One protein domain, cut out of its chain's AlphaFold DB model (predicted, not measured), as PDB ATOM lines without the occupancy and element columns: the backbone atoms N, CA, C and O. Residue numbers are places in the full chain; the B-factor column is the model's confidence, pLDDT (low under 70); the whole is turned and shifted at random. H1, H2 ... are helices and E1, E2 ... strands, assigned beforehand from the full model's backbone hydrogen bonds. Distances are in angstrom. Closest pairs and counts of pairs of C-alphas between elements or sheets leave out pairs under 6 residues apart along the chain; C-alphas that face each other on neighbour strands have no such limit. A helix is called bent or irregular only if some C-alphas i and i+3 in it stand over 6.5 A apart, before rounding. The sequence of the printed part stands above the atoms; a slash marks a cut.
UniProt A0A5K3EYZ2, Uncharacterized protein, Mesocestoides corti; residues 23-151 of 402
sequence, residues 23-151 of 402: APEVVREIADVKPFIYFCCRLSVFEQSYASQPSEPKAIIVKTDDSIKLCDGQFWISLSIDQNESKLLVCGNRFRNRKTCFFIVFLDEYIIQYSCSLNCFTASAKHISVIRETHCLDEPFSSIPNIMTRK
ATOM      1  N   ALA A  23       3.206  55.899  66.392       67.25
ATOM      2  CA  ALA A  23       2.406  56.533  67.443       67.25
ATOM      3  C   ALA A  23       3.141  56.438  68.796       67.25
ATOM      4  O   ALA A  23       3.118  55.370  69.417       67.25
ATOM      5  N   PRO A  24       3.812  57.507  69.269       68.00
ATOM      6  CA  PRO A  24       4.675  57.446  70.451       68.00
ATOM      7  C   PRO A  24       3.914  57.197  71.763       68.00
ATOM      8  O   PRO A  24       4.509  56.786  72.759       68.00
ATOM      9  N   GLU A  25       2.598  57.402  71.796       70.88
ATOM     10  CA  GLU A  25       1.707  56.994  72.889       70.88
ATOM     11  C   GLU A  25       1.601  55.471  72.909       70.88
ATOM     12  O   GLU A  25       1.866  54.851  73.929       70.88
ATOM     13  N   VAL A  26       1.298  54.861  71.759       71.31
ATOM     14  CA  VAL A  26       1.187  53.402  71.596       71.31
ATOM     15  C   VAL A  26       2.523  52.722  71.910       71.31
ATOM     16  O   VAL A  26       2.533  51.719  72.614       71.31
ATOM     17  N   VAL A  27       3.651  53.295  71.472       73.00
ATOM     18  CA  VAL A  27       5.007  52.826  71.828       73.00
ATOM     19  C   VAL A  27       5.220  52.807  73.344       73.00
ATOM     20  O   VAL A  27       5.732  51.821  73.871       73.00
ATOM     21  N   ARG A  28       4.806  53.868  74.054       75.50
ATOM     22  CA  ARG A  28       4.899  53.946  75.524       75.50
ATOM     23  C   ARG A  28       4.008  52.904  76.196       75.50
ATOM     24  O   ARG A  28       4.509  52.125  76.994       75.50
ATOM     25  N   GLU A  29       2.733  52.831  75.811       76.50
ATOM     26  CA  GLU A  29       1.787  51.845  76.354       76.50
ATOM     27  C   GLU A  29       2.289  50.403  76.190       76.50
ATOM     28  O   GLU A  29       2.079  49.571  77.073       76.50
ATOM     29  N   ILE A  30       2.954  50.119  75.068       74.38
ATOM     30  CA  ILE A  30       3.491  48.802  74.727       74.38
ATOM     31  C   ILE A  30       4.815  48.494  75.444       74.38
ATOM     32  O   ILE A  30       5.065  47.334  75.770       74.38
ATOM     33  N   ALA A  31       5.650  49.493  75.738       71.56
ATOM     34  CA  ALA A  31       6.893  49.284  76.486       71.56
ATOM     35  C   ALA A  31       6.647  48.703  77.897       71.56
ATOM     36  O   ALA A  31       7.476  47.940  78.396       71.56
ATOM     37  N   ASP A  32       5.488  49.003  78.494       73.62
ATOM     38  CA  ASP A  32       5.063  48.503  79.810       73.62
ATOM     39  C   ASP A  32       4.527  47.053  79.799       73.62
ATOM     40  O   ASP A  32       4.262  46.489  80.864       73.62
ATOM     41  N   VAL A  33       4.337  46.431  78.627       77.69
ATOM     42  CA  VAL A  33       3.810  45.057  78.496       77.69
ATOM     43  C   VAL A  33       4.865  44.059  78.984       77.69
ATOM     44  O   VAL A  33       5.795  43.707  78.258       77.69
ATOM     45  N   LYS A  34       4.764  43.615  80.240       78.06
ATOM     46  CA  LYS A  34       5.692  42.639  80.838       78.06
ATOM     47  C   LYS A  34       5.489  41.243  80.229       78.06
ATOM     48  O   LYS A  34       4.340  40.849  80.050       78.06
ATOM     49  N   PRO A  35       6.561  40.475  79.956       81.62
ATOM     50  CA  PRO A  35       6.425  39.093  79.513       81.62
ATOM     51  C   PRO A  35       5.918  38.198  80.651       81.62
ATOM     52  O   PRO A  35       6.339  38.346  81.799       81.62
ATOM     53  N   PHE A  36       5.019  37.270  80.328       85.25
ATOM     54  CA  PHE A  36       4.427  36.314  81.274       85.25
ATOM     55  C   PHE A  36       3.933  35.015  80.620       85.25
ATOM     56  O   PHE A  36       3.801  34.004  81.310       85.25
ATOM     57  N   ILE A  37       3.674  35.006  79.307       88.56
ATOM     58  CA  ILE A  37       3.039  33.883  78.603       88.56
ATOM     59  C   ILE A  37       3.907  32.629  78.706       88.56
ATOM     60  O   ILE A  37       3.394  31.580  79.082       88.56
ATOM     61  N   TYR A  38       5.221  32.742  78.477       85.31
ATOM     62  CA  TYR A  38       6.163  31.623  78.637       85.31
ATOM     63  C   TYR A  38       6.083  30.987  80.029       85.31
ATOM     64  O   TYR A  38       6.037  29.766  80.169       85.31
ATOM     65  N   PHE A  39       6.039  31.820  81.067       83.44
ATOM     66  CA  PHE A  39       6.007  31.378  82.456       83.44
ATOM     67  C   PHE A  39       4.677  30.690  82.803       83.44
ATOM     68  O   PHE A  39       4.690  29.600  83.371       83.44
ATOM     69  N   CYS A  40       3.537  31.238  82.370       86.25
ATOM     70  CA  CYS A  40       2.238  30.578  82.530       86.25
ATOM     71  C   CYS A  40       2.129  29.280  81.702       86.25
ATOM     72  O   CYS A  40       1.598  28.286  82.193       86.25
ATOM     73  N   CYS A  41       2.674  29.236  80.480       86.44
ATOM     74  CA  CYS A  41       2.781  28.001  79.695       86.44
ATOM     75  C   CYS A  41       3.613  26.941  80.433       86.44
ATOM     76  O   CYS A  41       3.193  25.786  80.507       86.44
ATOM     77  N   ARG A  42       4.747  27.333  81.034       82.81
ATOM     78  CA  ARG A  42       5.579  26.449  81.860       82.81
ATOM     79  C   ARG A  42       4.788  25.914  83.060       82.81
ATOM     80  O   ARG A  42       4.684  24.698  83.198       82.81
ATOM     81  N   LEU A  43       4.174  26.779  83.874       77.19
ATOM     82  CA  LEU A  43       3.348  26.361  85.021       77.19
ATOM     83  C   LEU A  43       2.224  25.398  84.613       77.19
ATOM     84  O   LEU A  43       2.093  24.335  85.211       77.19
ATOM     85  N   SER A  44       1.493  25.691  83.530       81.69
ATOM     86  CA  SER A  44       0.419  24.819  83.030       81.69
ATOM     87  C   SER A  44       0.894  23.410  82.636       81.69
ATOM     88  O   SER A  44       0.062  22.499  82.592       81.69
ATOM     89  N   VAL A  45       2.185  23.204  82.340       77.44
ATOM     90  CA  VAL A  45       2.769  21.870  82.103       77.44
ATOM     91  C   VAL A  45       3.116  21.169  83.417       77.44
ATOM     92  O   VAL A  45       2.798  19.987  83.557       77.44
ATOM     93  N   PHE A  46       3.729  21.871  84.375       69.12
ATOM     94  CA  PHE A  46       4.101  21.296  85.677       69.12
ATOM     95  C   PHE A  46       2.873  20.959  86.539       69.12
ATOM     96  O   PHE A  46       2.795  19.863  87.090       69.12
ATOM     97  N   GLU A  47       1.879  21.847  86.589       62.19
ATOM     98  CA  GLU A  47       0.639  21.682  87.367       62.19
ATOM     99  C   GLU A  47      -0.439  20.861  86.625       62.19
ATOM    100  O   GLU A  47      -1.542  20.662  87.137       62.19
ATOM    101  N   GLN A  48      -0.135  20.387  85.406       60.88
ATOM    102  CA  GLN A  48      -0.959  19.513  84.547       60.88
ATOM    103  C   GLN A  48      -2.423  19.954  84.342       60.88
ATOM    104  O   GLN A  48      -3.288  19.135  84.024       60.88
ATOM    105  N   SER A  49      -2.719  21.239  84.527       65.81
ATOM    106  CA  SER A  49      -4.091  21.745  84.585       65.81
ATOM    107  C   SER A  49      -4.221  23.107  83.906       65.81
ATOM    108  O   SER A  49      -4.711  23.174  82.778       65.81
ATOM    109  N   TYR A  50      -3.784  24.182  84.560       78.31
ATOM    110  CA  TYR A  50      -3.877  25.550  84.050       78.31
ATOM    111  C   TYR A  50      -2.950  26.507  84.813       78.31
ATOM    112  O   TYR A  50      -2.406  26.139  85.845       78.31
ATOM    113  N   ALA A  51      -2.780  27.736  84.319       81.88
ATOM    114  CA  ALA A  51      -2.040  28.791  85.009       81.88
ATOM    115  C   ALA A  51      -2.576  30.205  84.720       81.88
ATOM    116  O   ALA A  51      -2.928  30.544  83.585       81.88
ATOM    117  N   SER A  52      -2.542  31.053  85.744       78.25
ATOM    118  CA  SER A  52      -2.652  32.516  85.682       78.25
ATOM    119  C   SER A  52      -1.857  33.083  86.864       78.25
ATOM    120  O   SER A  52      -2.000  32.586  87.978       78.25
ATOM    121  N   GLN A  53      -0.939  34.033  86.634       71.62
ATOM    122  CA  GLN A  53       0.044  34.423  87.668       71.62
ATOM    123  C   GLN A  53       0.489  35.893  87.719       71.62
ATOM    124  O   GLN A  53       0.871  36.338  88.800       71.62
ATOM    125  N   PRO A  54       0.366  36.711  86.665       77.12
ATOM    126  CA  PRO A  54       0.072  38.122  86.883       77.12
ATOM    127  C   PRO A  54      -1.434  38.323  87.077       77.12
ATOM    128  O   PRO A  54      -2.237  37.800  86.302       77.12
ATOM    129  N   SER A  55      -1.803  39.114  88.083       79.31
ATOM    130  CA  SER A  55      -3.088  39.818  88.151       79.31
ATOM    131  C   SER A  55      -3.069  40.992  87.171       79.31
ATOM    132  O   SER A  55      -2.054  41.687  87.100       79.31
ATOM    133  N   GLU A  56      -4.163  41.220  86.440       81.00
ATOM    134  CA  GLU A  56      -4.316  42.354  85.510       81.00
ATOM    135  C   GLU A  56      -3.109  42.556  84.549       81.00
ATOM    136  O   GLU A  56      -2.612  43.678  84.396       81.00
ATOM    137  N   PRO A  57      -2.553  41.511  83.889       88.19
ATOM    138  CA  PRO A  57      -1.449  41.703  82.960       88.19
ATOM    139  C   PRO A  57      -1.884  42.561  81.776       88.19
ATOM    140  O   PRO A  57      -2.846  42.250  81.070       88.19
ATOM    141  N   LYS A  58      -1.095  43.603  81.512       89.69
ATOM    142  CA  LYS A  58      -1.134  44.336  80.250       89.69
ATOM    143  C   LYS A  58      -0.664  43.399  79.138       89.69
ATOM    144  O   LYS A  58       0.421  42.829  79.246       89.69
ATOM    145  N   ALA A  59      -1.451  43.254  78.082       90.56
ATOM    146  CA  ALA A  59      -1.165  42.379  76.950       90.56
ATOM    147  C   ALA A  59      -1.662  42.994  75.632       90.56
ATOM    148  O   ALA A  59      -2.353  44.014  75.617       90.56
ATOM    149  N   ILE A  60      -1.312  42.364  74.510       89.06
ATOM    150  CA  ILE A  60      -1.794  42.727  73.175       89.06
ATOM    151  C   ILE A  60      -2.613  41.570  72.617       89.06
ATOM    152  O   ILE A  60      -2.113  40.452  72.492       89.06
ATOM    153  N   ILE A  61      -3.849  41.852  72.217       90.75
ATOM    154  CA  ILE A  61      -4.644  40.942  71.397       90.75
ATOM    155  C   ILE A  61      -4.441  41.307  69.927       90.75
ATOM    156  O   ILE A  61      -4.725  42.432  69.507       90.75
ATOM    157  N   VAL A  62      -3.973  40.335  69.146       87.25
ATOM    158  CA  VAL A  62      -3.900  40.397  67.684       87.25
ATOM    159  C   VAL A  62      -5.124  39.673  67.131       87.25
ATOM    160  O   VAL A  62      -5.265  38.462  67.311       87.25
ATOM    161  N   LYS A  63      -6.017  40.410  66.469       86.88
ATOM    162  CA  LYS A  63      -7.235  39.877  65.846       86.88
ATOM    163  C   LYS A  63      -7.105  39.950  64.330       86.88
ATOM    164  O   LYS A  63      -6.960  41.042  63.784       86.88
ATOM    165  N   THR A  64      -7.176  38.799  63.674       83.31
ATOM    166  CA  THR A  64      -7.326  38.669  62.222       83.31
ATOM    167  C   THR A  64      -8.735  38.199  61.873       83.31
ATOM    168  O   THR A  64      -9.507  37.858  62.770       83.31
ATOM    169  N   ASP A  65      -9.055  38.132  60.580       80.44
ATOM    170  CA  ASP A  65     -10.328  37.582  60.094       80.44
ATOM    171  C   ASP A  65     -10.566  36.143  60.615       80.44
ATOM    172  O   ASP A  65     -11.619  35.851  61.178       80.44
ATOM    173  N   ASP A  66      -9.548  35.273  60.523       81.81
ATOM    174  CA  ASP A  66      -9.649  33.850  60.897       81.81
ATOM    175  C   ASP A  66      -9.206  33.500  62.335       81.81
ATOM    176  O   ASP A  66      -9.302  32.340  62.742       81.81
ATOM    177  N   SER A  67      -8.622  34.429  63.107       86.38
ATOM    178  CA  SER A  67      -7.958  34.061  64.370       86.38
ATOM    179  C   SER A  67      -7.794  35.199  65.377       86.38
ATOM    180  O   SER A  67      -7.606  36.356  65.014       86.38
ATOM    181  N   ILE A  68      -7.777  34.847  66.665       90.62
ATOM    182  CA  ILE A  68      -7.437  35.754  67.766       90.62
ATOM    183  C   ILE A  68      -6.246  35.158  68.524       90.62
ATOM    184  O   ILE A  68      -6.245  33.971  68.861       90.62
ATOM    185  N   LYS A  69      -5.211  35.967  68.765       90.81
ATOM    186  CA  LYS A  69      -4.000  35.582  69.503       90.81
ATOM    187  C   LYS A  69      -3.684  36.588  70.602       90.81
ATOM    188  O   LYS A  69      -3.900  37.785  70.428       90.81
ATOM    189  N   LEU A  70      -3.143  36.088  71.705       92.38
ATOM    190  CA  LEU A  70      -2.630  36.873  72.822       92.38
ATOM    191  C   LEU A  70      -1.108  36.988  72.707       92.38
ATOM    192  O   LEU A  70      -0.452  36.001  72.375       92.38
ATOM    193  N   CYS A  71      -0.554  38.164  72.997       87.81
ATOM    194  CA  CYS A  71       0.876  38.449  72.947       87.81
ATOM    195  C   CYS A  71       1.314  39.322  74.137       87.81
ATOM    196  O   CYS A  71       0.655  40.308  74.468       87.81
ATOM    197  N   ASP A  72       2.450  38.985  74.749       85.75
ATOM    198  CA  ASP A  72       3.104  39.747  75.833       85.75
ATOM    199  C   ASP A  72       4.347  40.521  75.343       85.75
ATOM    200  O   ASP A  72       5.187  41.010  76.108       85.75
ATOM    201  N   GLY A  73       4.498  40.598  74.020       77.00
ATOM    202  CA  GLY A  73       5.613  41.263  73.371       77.00
ATOM    203  C   GLY A  73       6.947  40.515  73.442       77.00
ATOM    204  O   GLY A  73       7.977  41.130  73.139       77.00
ATOM    205  N   GLN A  74       6.956  39.259  73.886       78.25
ATOM    206  CA  GLN A  74       8.048  38.296  73.691       78.25
ATOM    207  C   GLN A  74       7.545  36.984  73.083       78.25
ATOM    208  O   GLN A  74       8.274  36.363  72.317       78.25
ATOM    209  N   PHE A  75       6.305  36.596  73.377       83.12
ATOM    210  CA  PHE A  75       5.675  35.375  72.897       83.12
ATOM    211  C   PHE A  75       4.222  35.617  72.493       83.12
ATOM    212  O   PHE A  75       3.594  36.585  72.928       83.12
ATOM    213  N   TRP A  76       3.669  34.709  71.688       88.75
ATOM    214  CA  TRP A  76       2.239  34.657  71.380       88.75
ATOM    215  C   TRP A  76       1.672  33.239  71.474       88.75
ATOM    216  O   TRP A  76       2.395  32.256  71.300       88.75
ATOM    217  N   ILE A  77       0.372  33.167  71.773       90.62
ATOM    218  CA  ILE A  77      -0.451  31.950  71.843       90.62
ATOM    219  C   ILE A  77      -1.865  32.222  71.305       90.62
ATOM    220  O   ILE A  77      -2.311  33.371  71.239       90.62
ATOM    221  N   SER A  78      -2.594  31.168  70.935       92.06
ATOM    222  CA  SER A  78      -4.008  31.267  70.542       92.06
ATOM    223  C   SER A  78      -4.881  31.724  71.714       92.06
ATOM    224  O   SER A  78      -4.703  31.248  72.836       92.06
ATOM    225  N   LEU A  79      -5.847  32.611  71.455       93.19
ATOM    226  CA  LEU A  79      -6.750  33.161  72.468       93.19
ATOM    227  C   LEU A  79      -8.214  32.838  72.148       93.19
ATOM    228  O   LEU A  79      -8.733  33.219  71.100       93.19
ATOM    229  N   SER A  80      -8.886  32.195  73.100       91.50
ATOM    230  CA  SER A  80     -10.341  32.104  73.182       91.50
ATOM    231  C   SER A  80     -10.874  33.222  74.081       91.50
ATOM    232  O   SER A  80     -10.295  33.516  75.126       91.50
ATOM    233  N   ILE A  81     -11.996  33.821  73.689       90.44
ATOM    234  CA  ILE A  81     -12.738  34.812  74.476       90.44
ATOM    235  C   ILE A  81     -14.233  34.560  74.327       90.44
ATOM    236  O   ILE A  81     -14.683  34.088  73.278       90.44
ATOM    237  N   ASP A  82     -15.001  34.902  75.357       86.69
ATOM    238  CA  ASP A  82     -16.455  34.781  75.308       86.69
ATOM    239  C   ASP A  82     -17.074  35.700  74.240       86.69
ATOM    240  O   ASP A  82     -16.545  36.755  73.875       86.69
ATOM    241  N   GLN A  83     -18.248  35.314  73.729       83.25
ATOM    242  CA  GLN A  83     -18.915  36.027  72.629       83.25
ATOM    243  C   GLN A  83     -19.401  37.441  73.011       83.25
ATOM    244  O   GLN A  83     -19.876  38.183  72.153       83.25
ATOM    245  N   ASN A  84     -19.327  37.823  74.287       84.81
ATOM    246  CA  ASN A  84     -19.571  39.194  74.729       84.81
ATOM    247  C   ASN A  84     -18.291  40.027  74.627       84.81
ATOM    248  O   ASN A  84     -18.290  41.032  73.918       84.81
ATOM    249  N   GLU A  85     -17.187  39.536  75.183       84.88
ATOM    250  CA  GLU A  85     -15.860  40.153  75.083       84.88
ATOM    251  C   GLU A  85     -15.401  40.338  73.629       84.88
ATOM    252  O   GLU A  85     -14.819  41.361  73.263       84.88
ATOM    253  N   SER A  86     -15.739  39.400  72.739       82.81
ATOM    254  CA  SER A  86     -15.394  39.511  71.313       82.81
ATOM    255  C   SER A  86     -16.070  40.686  70.585       82.81
ATOM    256  O   SER A  86     -15.589  41.086  69.516       82.81
ATOM    257  N   LYS A  87     -17.125  41.276  71.177       83.56
ATOM    258  CA  LYS A  87     -17.792  42.513  70.722       83.56
ATOM    259  C   LYS A  87     -17.066  43.781  71.185       83.56
ATOM    260  O   LYS A  87     -17.267  44.825  70.571       83.56
ATOM    261  N   LEU A  88     -16.222  43.702  72.219       82.75
ATOM    262  CA  LEU A  88     -15.336  44.800  72.629       82.75
ATOM    263  C   LEU A  88     -14.167  44.947  71.643       82.75
ATOM    264  O   LEU A  88     -13.737  46.054  71.337       82.75
ATOM    265  N   LEU A  89     -13.715  43.834  71.051       85.12
ATOM    266  CA  LEU A  89     -12.698  43.800  69.990       85.12
ATOM    267  C   LEU A  89     -13.261  44.166  68.603       85.12
ATOM    268  O   LEU A  89     -13.028  43.464  67.609       85.12
ATOM    269  N   VAL A  90     -14.048  45.236  68.520       79.12
ATOM    270  CA  VAL A  90     -14.564  45.785  67.260       79.12
ATOM    271  C   VAL A  90     -13.625  46.878  66.775       79.12
ATOM    272  O   VAL A  90     -13.369  47.836  67.488       79.12
ATOM    273  N   CYS A  91     -13.155  46.747  65.533       76.25
ATOM    274  CA  CYS A  91     -12.385  47.795  64.873       76.25
ATOM    275  C   CYS A  91     -13.252  49.057  64.715       76.25
ATOM    276  O   CYS A  91     -14.282  49.013  64.025       76.25
ATOM    277  N   GLY A  92     -12.852  50.172  65.332       69.56
ATOM    278  CA  GLY A  92     -13.503  51.470  65.142       69.56
ATOM    279  C   GLY A  92     -13.249  52.042  63.743       69.56
ATOM    280  O   GLY A  92     -14.092  52.725  63.162       69.56
ATOM    281  N   ASN A  93     -12.113  51.690  63.142       65.00
ATOM    282  CA  ASN A  93     -11.587  52.263  61.901       65.00
ATOM    283  C   ASN A  93     -12.039  51.500  60.636       65.00
ATOM    284  O   ASN A  93     -11.256  51.255  59.715       65.00
ATOM    285  N   ARG A  94     -13.325  51.116  60.599       54.50
ATOM    286  CA  ARG A  94     -13.938  50.205  59.602       54.50
ATOM    287  C   ARG A  94     -13.745  50.599  58.131       54.50
ATOM    288  O   ARG A  94     -13.902  49.758  57.257       54.50
ATOM    289  N   PHE A  95     -13.416  51.858  57.852       50.78
ATOM    290  CA  PHE A  95     -13.217  52.391  56.499       50.78
ATOM    291  C   PHE A  95     -11.915  51.936  55.824       50.78
ATOM    292  O   PHE A  95     -11.706  52.209  54.643       50.78
ATOM    293  N   ARG A  96     -11.015  51.262  56.552       55.66
ATOM    294  CA  ARG A  96      -9.785  50.682  56.000       55.66
ATOM    295  C   ARG A  96      -9.847  49.165  56.150       55.66
ATOM    296  O   ARG A  96      -9.826  48.673  57.272       55.66
ATOM    297  N   ASN A  97      -9.873  48.447  55.023       55.59
ATOM    298  CA  ASN A  97      -9.914  46.977  54.937       55.59
ATOM    299  C   ASN A  97      -8.616  46.328  55.467       55.59
ATOM    300  O   ASN A  97      -7.821  45.786  54.700       55.59
ATOM    301  N   ARG A  98      -8.372  46.417  56.777       64.62
ATOM    302  CA  ARG A  98      -7.213  45.825  57.452       64.62
ATOM    303  C   ARG A  98      -7.578  44.457  58.008       64.62
ATOM    304  O   ARG A  98      -8.368  44.363  58.940       64.62
ATOM    305  N   LYS A  99      -6.925  43.426  57.471       72.06
ATOM    306  CA  LYS A  99      -7.070  42.016  57.877       72.06
ATOM    307  C   LYS A  99      -6.542  41.713  59.283       72.06
ATOM    308  O   LYS A  99      -6.723  40.604  59.772       72.06
ATOM    309  N   THR A 100      -5.876  42.682  59.918       76.75
ATOM    310  CA  THR A 100      -5.291  42.565  61.256       76.75
ATOM    311  C   THR A 100      -5.536  43.842  62.060       76.75
ATOM    312  O   THR A 100      -5.217  44.947  61.610       76.75
ATOM    313  N   CYS A 101      -6.077  43.692  63.267       80.44
ATOM    314  CA  CYS A 101      -6.290  44.755  64.249       80.44
ATOM    315  C   CYS A 101      -5.615  44.394  65.580       80.44
ATOM    316  O   CYS A 101      -5.485  43.216  65.920       80.44
ATOM    317  N   PHE A 102      -5.194  45.411  66.332       82.81
ATOM    318  CA  PHE A 102      -4.391  45.246  67.542       82.81
ATOM    319  C   PHE A 102      -5.046  45.995  68.701       82.81
ATOM    320  O   PHE A 102      -5.358  47.180  68.588       82.81
ATOM    321  N   PHE A 103      -5.229  45.313  69.825       87.62
ATOM    322  CA  PHE A 103      -5.870  45.873  71.012       87.62
ATOM    323  C   PHE A 103      -4.933  45.696  72.201       87.62
ATOM    324  O   PHE A 103      -4.577  44.569  72.539       87.62
ATOM    325  N   ILE A 104      -4.516  46.797  72.823       88.44
ATOM    326  CA  ILE A 104      -3.822  46.762  74.112       88.44
ATOM    327  C   ILE A 104      -4.901  46.605  75.184       88.44
ATOM    328  O   ILE A 104      -5.830  47.416  75.242       88.44
ATOM    329  N   VAL A 105      -4.790  45.565  76.004       91.94
ATOM    330  CA  VAL A 105      -5.791  45.179  77.007       91.94
ATOM    331  C   VAL A 105      -5.136  44.918  78.361       91.94
ATOM    332  O   VAL A 105      -3.953  44.581  78.414       91.94
ATOM    333  N   PHE A 106      -5.914  45.008  79.436       92.00
ATOM    334  CA  PHE A 106      -5.675  44.215  80.642       92.00
ATOM    335  C   PHE A 106      -6.491  42.916  80.561       92.00
ATOM    336  O   PHE A 106      -7.569  42.892  79.960       92.00
ATOM    337  N   LEU A 107      -5.960  41.825  81.119       90.31
ATOM    338  CA  LEU A 107      -6.691  40.565  81.276       90.31
ATOM    339  C   LEU A 107      -7.147  40.429  82.729       90.31
ATOM    340  O   LEU A 107      -6.335  40.137  83.606       90.31
ATOM    341  N   ASP A 108      -8.434  40.621  82.985       85.69
ATOM    342  CA  ASP A 108      -8.927  40.738  84.362       85.69
ATOM    343  C   ASP A 108      -9.292  39.357  84.934       85.69
ATOM    344  O   ASP A 108      -8.948  39.033  86.070       85.69
ATOM    345  N   GLU A 109      -9.876  38.481  84.105       87.94
ATOM    346  CA  GLU A 109      -9.939  37.038  84.367       87.94
ATOM    347  C   GLU A 109      -9.503  36.247  83.125       87.94
ATOM    348  O   GLU A 109     -10.190  36.238  82.096       87.94
ATOM    349  N   TYR A 110      -8.373  35.543  83.233       91.19
ATOM    350  CA  TYR A 110      -7.831  34.678  82.186       91.19
ATOM    351  C   TYR A 110      -7.206  33.400  82.758       91.19
ATOM    352  O   TYR A 110      -6.848  33.321  83.933       91.19
ATOM    353  N   ILE A 111      -7.073  32.395  81.893       91.25
ATOM    354  CA  ILE A 111      -6.518  31.073  82.173       91.25
ATOM    355  C   ILE A 111      -5.686  30.645  80.958       91.25
ATOM    356  O   ILE A 111      -6.196  30.643  79.837       91.25
ATOM    357  N   ILE A 112      -4.426  30.256  81.154       91.69
ATOM    358  CA  ILE A 112      -3.607  29.585  80.132       91.69
ATOM    359  C   ILE A 112      -3.613  28.082  80.418       91.69
ATOM    360  O   ILE A 112      -3.364  27.664  81.545       91.69
ATOM    361  N   GLN A 113      -3.912  27.274  79.401       89.44
ATOM    362  CA  GLN A 113      -4.020  25.816  79.499       89.44
ATOM    363  C   GLN A 113      -3.340  25.129  78.306       89.44
ATOM    364  O   GLN A 113      -3.347  25.652  77.182       89.44
ATOM    365  N   TYR A 114      -2.809  23.923  78.522       87.06
ATOM    366  CA  TYR A 114      -2.320  23.065  77.444       87.06
ATOM    367  C   TYR A 114      -3.403  22.101  76.937       87.06
ATOM    368  O   TYR A 114      -3.908  21.258  77.678       87.06
ATOM    369  N   SER A 115      -3.727  22.180  75.647       82.50
ATOM    370  CA  SER A 115      -4.638  21.256  74.975       82.50
ATOM    371  C   SER A 115      -3.867  20.073  74.390       82.50
ATOM    372  O   SER A 115      -3.276  20.169  73.315       82.50
ATOM    373  N   CYS A 116      -3.905  18.925  75.071       76.81
ATOM    374  CA  CYS A 116      -3.263  17.697  74.588       76.81
ATOM    375  C   CYS A 116      -3.820  17.200  73.241       76.81
ATOM    376  O   CYS A 116      -3.077  16.599  72.474       76.81
ATOM    377  N   SER A 117      -5.099  17.448  72.929       80.62
ATOM    378  CA  SER A 117      -5.728  17.001  71.673       80.62
ATOM    379  C   SER A 117      -5.374  17.871  70.464       80.62
ATOM    380  O   SER A 117      -5.343  17.365  69.346       80.62
ATOM    381  N   LEU A 118      -5.094  19.159  70.681       78.94
ATOM    382  CA  LEU A 118      -4.606  20.090  69.655       78.94
ATOM    383  C   LEU A 118      -3.072  20.243  69.680       78.94
ATOM    384  O   LEU A 118      -2.508  20.981  68.877       78.94
ATOM    385  N   ASN A 119      -2.415  19.554  70.617       81.44
ATOM    386  CA  ASN A 119      -0.990  19.626  70.929       81.44
ATOM    387  C   ASN A 119      -0.463  21.064  71.155       81.44
ATOM    388  O   ASN A 119       0.685  21.361  70.815       81.44
ATOM    389  N   CYS A 120      -1.292  21.966  71.699       85.50
ATOM    390  CA  CYS A 120      -0.999  23.403  71.743       85.50
ATOM    391  C   CYS A 120      -1.485  24.133  73.001       85.50
ATOM    392  O   CYS A 120      -2.387  23.679  73.704       85.50
ATOM    393  N   PHE A 121      -0.890  25.297  73.277       89.00
ATOM    394  CA  PHE A 121      -1.349  26.192  74.337       89.00
ATOM    395  C   PHE A 121      -2.480  27.094  73.854       89.00
ATOM    396  O   PHE A 121      -2.456  27.627  72.742       89.00
ATOM    397  N   THR A 122      -3.450  27.300  74.739       90.81
ATOM    398  CA  THR A 122      -4.549  28.243  74.538       90.81
ATOM    399  C   THR A 122      -4.703  29.110  75.778       90.81
ATOM    400  O   THR A 122      -4.692  28.598  76.898       90.81
ATOM    401  N   ALA A 123      -4.859  30.415  75.581       92.88
ATOM    402  CA  ALA A 123      -5.452  31.285  76.582       92.88
ATOM    403  C   ALA A 123      -6.979  31.243  76.442       92.88
ATOM    404  O   ALA A 123      -7.506  31.184  75.331       92.88
ATOM    405  N   SER A 124      -7.681  31.324  77.564       91.75
ATOM    406  CA  SER A 124      -9.098  31.659  77.648       91.75
ATOM    407  C   SER A 124      -9.233  32.887  78.540       91.75
ATOM    408  O   SER A 124      -8.695  32.871  79.646       91.75
ATOM    409  N   ALA A 125      -9.911  33.942  78.091       91.50
ATOM    410  CA  ALA A 125     -10.204  35.114  78.920       91.50
ATOM    411  C   ALA A 125     -11.712  35.395  78.956       91.50
ATOM    412  O   ALA A 125     -12.366  35.424  77.911       91.50
ATOM    413  N   LYS A 126     -12.251  35.589  80.168       87.00
ATOM    414  CA  LYS A 126     -13.680  35.870  80.401       87.00
ATOM    415  C   LYS A 126     -13.994  37.359  80.502       87.00
ATOM    416  O   LYS A 126     -15.131  37.746  80.263       87.00
ATOM    417  N   HIS A 127     -13.006  38.170  80.880       87.69
ATOM    418  CA  HIS A 127     -13.132  39.621  80.977       87.69
ATOM    419  C   HIS A 127     -11.842  40.293  80.504       87.69
ATOM    420  O   HIS A 127     -10.753  39.931  80.972       87.69
ATOM    421  N   ILE A 128     -11.962  41.243  79.573       91.25
ATOM    422  CA  ILE A 128     -10.833  42.010  79.031       91.25
ATOM    423  C   ILE A 128     -11.117  43.517  78.998       91.25
ATOM    424  O   ILE A 128     -11.955  44.014  78.244       91.25
ATOM    425  N   SER A 129     -10.339  44.284  79.757       90.94
ATOM    426  CA  SER A 129     -10.426  45.745  79.753       90.94
ATOM    427  C   SER A 129      -9.580  46.337  78.622       90.94
ATOM    428  O   SER A 129      -8.351  46.383  78.697       90.94
ATOM    429  N   VAL A 130     -10.227  46.790  77.541       89.94
ATOM    430  CA  VAL A 130      -9.545  47.394  76.380       89.94
ATOM    431  C   VAL A 130      -9.017  48.789  76.728       89.94
ATOM    432  O   VAL A 130      -9.784  49.728  76.914       89.94
ATOM    433  N   ILE A 131      -7.690  48.930  76.764       87.75
ATOM    434  CA  ILE A 131      -6.988  50.185  77.070       87.75
ATOM    435  C   ILE A 131      -6.905  51.068  75.820       87.75
ATOM    436  O   ILE A 131      -7.126  52.278  75.884       87.75
ATOM    437  N   ARG A 132      -6.523  50.476  74.677       83.38
ATOM    438  CA  ARG A 132      -6.285  51.216  73.428       83.38
ATOM    439  C   ARG A 132      -6.353  50.314  72.195       83.38
ATOM    440  O   ARG A 132      -5.655  49.306  72.119       83.38
ATOM    441  N   GLU A 133      -7.122  50.730  71.196       78.69
ATOM    442  CA  GLU A 133      -7.088  50.177  69.836       78.69
ATOM    443  C   GLU A 133      -5.923  50.788  69.032       78.69
ATOM    444  O   GLU A 133      -5.617  51.976  69.159       78.69
ATOM    445  N   THR A 134      -5.260  49.993  68.188       69.50
ATOM    446  CA  THR A 134      -4.262  50.481  67.227       69.50
ATOM    447  C   THR A 134      -4.214  49.621  65.960       69.50
ATOM    448  O   THR A 134      -4.647  48.468  65.930       69.50
ATOM    449  N   HIS A 135      -3.659  50.183  64.883       67.88
ATOM    450  CA  HIS A 135      -3.520  49.503  63.596       67.88
ATOM    451  C   HIS A 135      -2.095  49.651  63.061       67.88
ATOM    452  O   HIS A 135      -1.751  50.660  62.432       67.88
ATOM    453  N   CYS A 136      -1.272  48.621  63.246       56.53
ATOM    454  CA  CYS A 136      -0.006  48.525  62.526       56.53
ATOM    455  C   CYS A 136      -0.228  48.363  61.014       56.53
ATOM    456  O   CYS A 136      -1.302  47.964  60.557       56.53
ATOM    457  N   LEU A 137       0.812  48.705  60.254       51.28
ATOM    458  CA  LEU A 137       1.053  48.139  58.926       51.28
ATOM    459  C   LEU A 137       1.508  46.678  59.113       51.28
ATOM    460  O   LEU A 137       1.938  46.313  60.205       51.28
ATOM    461  N   ASP A 138       1.358  45.834  58.102       52.25
ATOM    462  CA  ASP A 138       0.899  44.451  58.317       52.25
ATOM    463  C   ASP A 138       1.857  43.450  59.017       52.25
ATOM    464  O   ASP A 138       1.408  42.369  59.393       52.25
ATOM    465  N   GLU A 139       3.137  43.776  59.261       54.50
ATOM    466  CA  GLU A 139       4.186  42.758  59.513       54.50
ATOM    467  C   GLU A 139       5.000  42.748  60.846       54.50
ATOM    468  O   GLU A 139       5.838  41.848  60.985       54.50
ATOM    469  N   PRO A 140       4.825  43.616  61.874       57.66
ATOM    470  CA  PRO A 140       5.790  43.698  62.991       57.66
ATOM    471  C   PRO A 140       5.891  42.437  63.873       57.66
ATOM    472  O   PRO A 140       6.925  42.200  64.495       57.66
ATOM    473  N   PHE A 141       4.843  41.609  63.917       62.53
ATOM    474  CA  PHE A 141       4.769  40.423  64.785       62.53
ATOM    475  C   PHE A 141       5.415  39.160  64.193       62.53
ATOM    476  O   PHE A 141       5.561  38.170  64.905       62.53
ATOM    477  N   SER A 142       5.857  39.200  62.931       61.66
ATOM    478  CA  SER A 142       6.578  38.100  62.260       61.66
ATOM    479  C   SER A 142       7.858  37.662  62.988       61.66
ATOM    480  O   SER A 142       8.274  36.513  62.883       61.66
ATOM    481  N   SER A 143       8.458  38.576  63.759       60.69
ATOM    482  CA  SER A 143       9.691  38.372  64.530       60.69
ATOM    483  C   SER A 143       9.492  37.769  65.929       60.69
ATOM    484  O   SER A 143      10.480  37.469  66.599       60.69
ATOM    485  N   ILE A 144       8.251  37.607  66.405       65.69
ATOM    486  CA  ILE A 144       7.974  37.149  67.775       65.69
ATOM    487  C   ILE A 144       7.815  35.612  67.802       65.69
ATOM    488  O   ILE A 144       7.020  35.080  67.027       65.69
ATOM    489  N   PRO A 145       8.519  34.871  68.682       64.50
ATOM    490  CA  PRO A 145       8.345  33.424  68.846       64.50
ATOM    491  C   PRO A 145       6.928  32.992  69.267       64.50
ATOM    492  O   PRO A 145       6.292  33.614  70.117       64.50
ATOM    493  N   ASN A 146       6.442  31.885  68.702       76.56
ATOM    494  CA  ASN A 146       5.088  31.366  68.926       76.56
ATOM    495  C   ASN A 146       5.112  30.090  69.786       76.56
ATOM    496  O   ASN A 146       5.714  29.093  69.382       76.56
ATOM    497  N   ILE A 147       4.435  30.078  70.941       76.56
ATOM    498  CA  ILE A 147       4.411  28.911  71.846       76.56
ATOM    499  C   ILE A 147       3.239  27.986  71.478       76.56
ATOM    500  O   ILE A 147       2.270  27.821  72.219       76.56
ATOM    501  N   MET A 148       3.316  27.357  70.302       72.50
ATOM    502  CA  MET A 148       2.264  26.442  69.830       72.50
ATOM    503  C   MET A 148       2.383  24.998  70.327       72.50
ATOM    504  O   MET A 148       1.482  24.229  70.025       72.50
ATOM    505  N   THR A 149       3.438  24.581  71.040       65.62
ATOM    506  CA  THR A 149       3.627  23.158  71.414       65.62
ATOM    507  C   THR A 149       4.265  22.965  72.791       65.62
ATOM    508  O   THR A 149       5.038  23.808  73.234       65.62
ATOM    509  N   ARG A 150       3.983  21.827  73.450       60.97
ATOM    510  CA  ARG A 150       4.543  21.403  74.760       60.97
ATOM    511  C   ARG A 150       6.001  20.909  74.709       60.97
ATOM    512  O   ARG A 150       6.478  20.355  75.691       60.97
ATOM    513  N   LYS A 151       6.692  21.073  73.578       55.78
ATOM    514  CA  LYS A 151       8.063  20.588  73.344       55.78
ATOM    515  C   LYS A 151       8.979  20.817  74.552       55.78
ATOM    516  O   LYS A 151       8.896  21.859  75.200       55.78
TER     517      LYS A 151
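Overview. This is residues 23 to 151 of the 402 residues of an uncharacterized protein of Mesocestoides corti (UniProt A0A5K3EYZ2). A small closed barrel of five strands, much of its wall made by the long, bent hairpin E4 and E5, has two helices, H1 and H2, one after the other along its outside. The last stretch, residues 135 to 151 with the short H3, runs back outside the barrel. The printed part has 129 residues, with three named helices and five named strands in the order H1 H2 E1 E2 E3 E4 E5 H3. Round the ring run E1 E2 E3 E5 E4 and back to E1, a mixed sheet; the class is mixed, helices and strands. The whole is compact, with a radius of gyration of the C-alphas of 14.2 A, yet elongated in outline, spanning 44 by 28 by 28 A.

Along the chain. H1, residues 24 to 31, begins at C-alpha 24 (4.675, 57.446, 70.451) and is 10.4 A long. H2, residues 37 to 46, is 14.5 A long. E1, residues 58 to 64, measures 19.9 A, E2 is residues 68 to 71 and E3 residues 76 to 81. E4, residues 100 to 115, begins at (-5.291, 42.565, 61.256), measures 25.4 A and bends by 111 degrees at residue 106. E5, residues 120 to 134, measures 27.6 A and bends by 106 degrees at residue 131. H3, residues 140 to 143, ends at C-alpha 143 (9.691, 38.372, 64.530); it is irregular, but only just, with C-alphas 140 and 143 6.8 A apart.

Arrangement. E1 E2 E3 form a meander, each strand the antiparallel neighbour of the one before; N 62 and O 69 are 2.9 A apart, N 70 and O 77 2.9 A. With E4, antiparallel to E1 (N 61 to O 103, 2.8 A), they form a Greek key, a meander whose first strand neighbours the fourth. The hairpin E4 and E5 has N 111 and O 124 at 2.8 A, and E5 is parallel to E3, with N 80 and O 123 at 2.8 A. H2 is on the barrel, outside it, at a height over the sheet of 8.6 A; the closest C-alphas of H2 and E4 are those of Ser 44 and Gln 113, 5.8 A. H1 is on it too, outside, at 9.7 A; the closest C-alphas of H1 and E5 are those of Val 26 and Thr 134, 7.6 A. H1 and H2 are apart. H3 is not on the barrel. Every O i to N i+4 pair is within hydrogen-bond range in H1 and H2; H3 is too short for such a pair, and its one O i to N i+3 pair is not within range.

Size, cuts and confidence. The C-alphas farthest apart are those of Phe 46 and Phe 95, 46.0 A. The printed part has no cut. The links H2 to E1 and E3 to E4 are long, with 11 and 18 residues. The mean pLDDT of the printed part is 79.0; it is under 70 in 28 residues, among them 92 to 98 and 134 to 145.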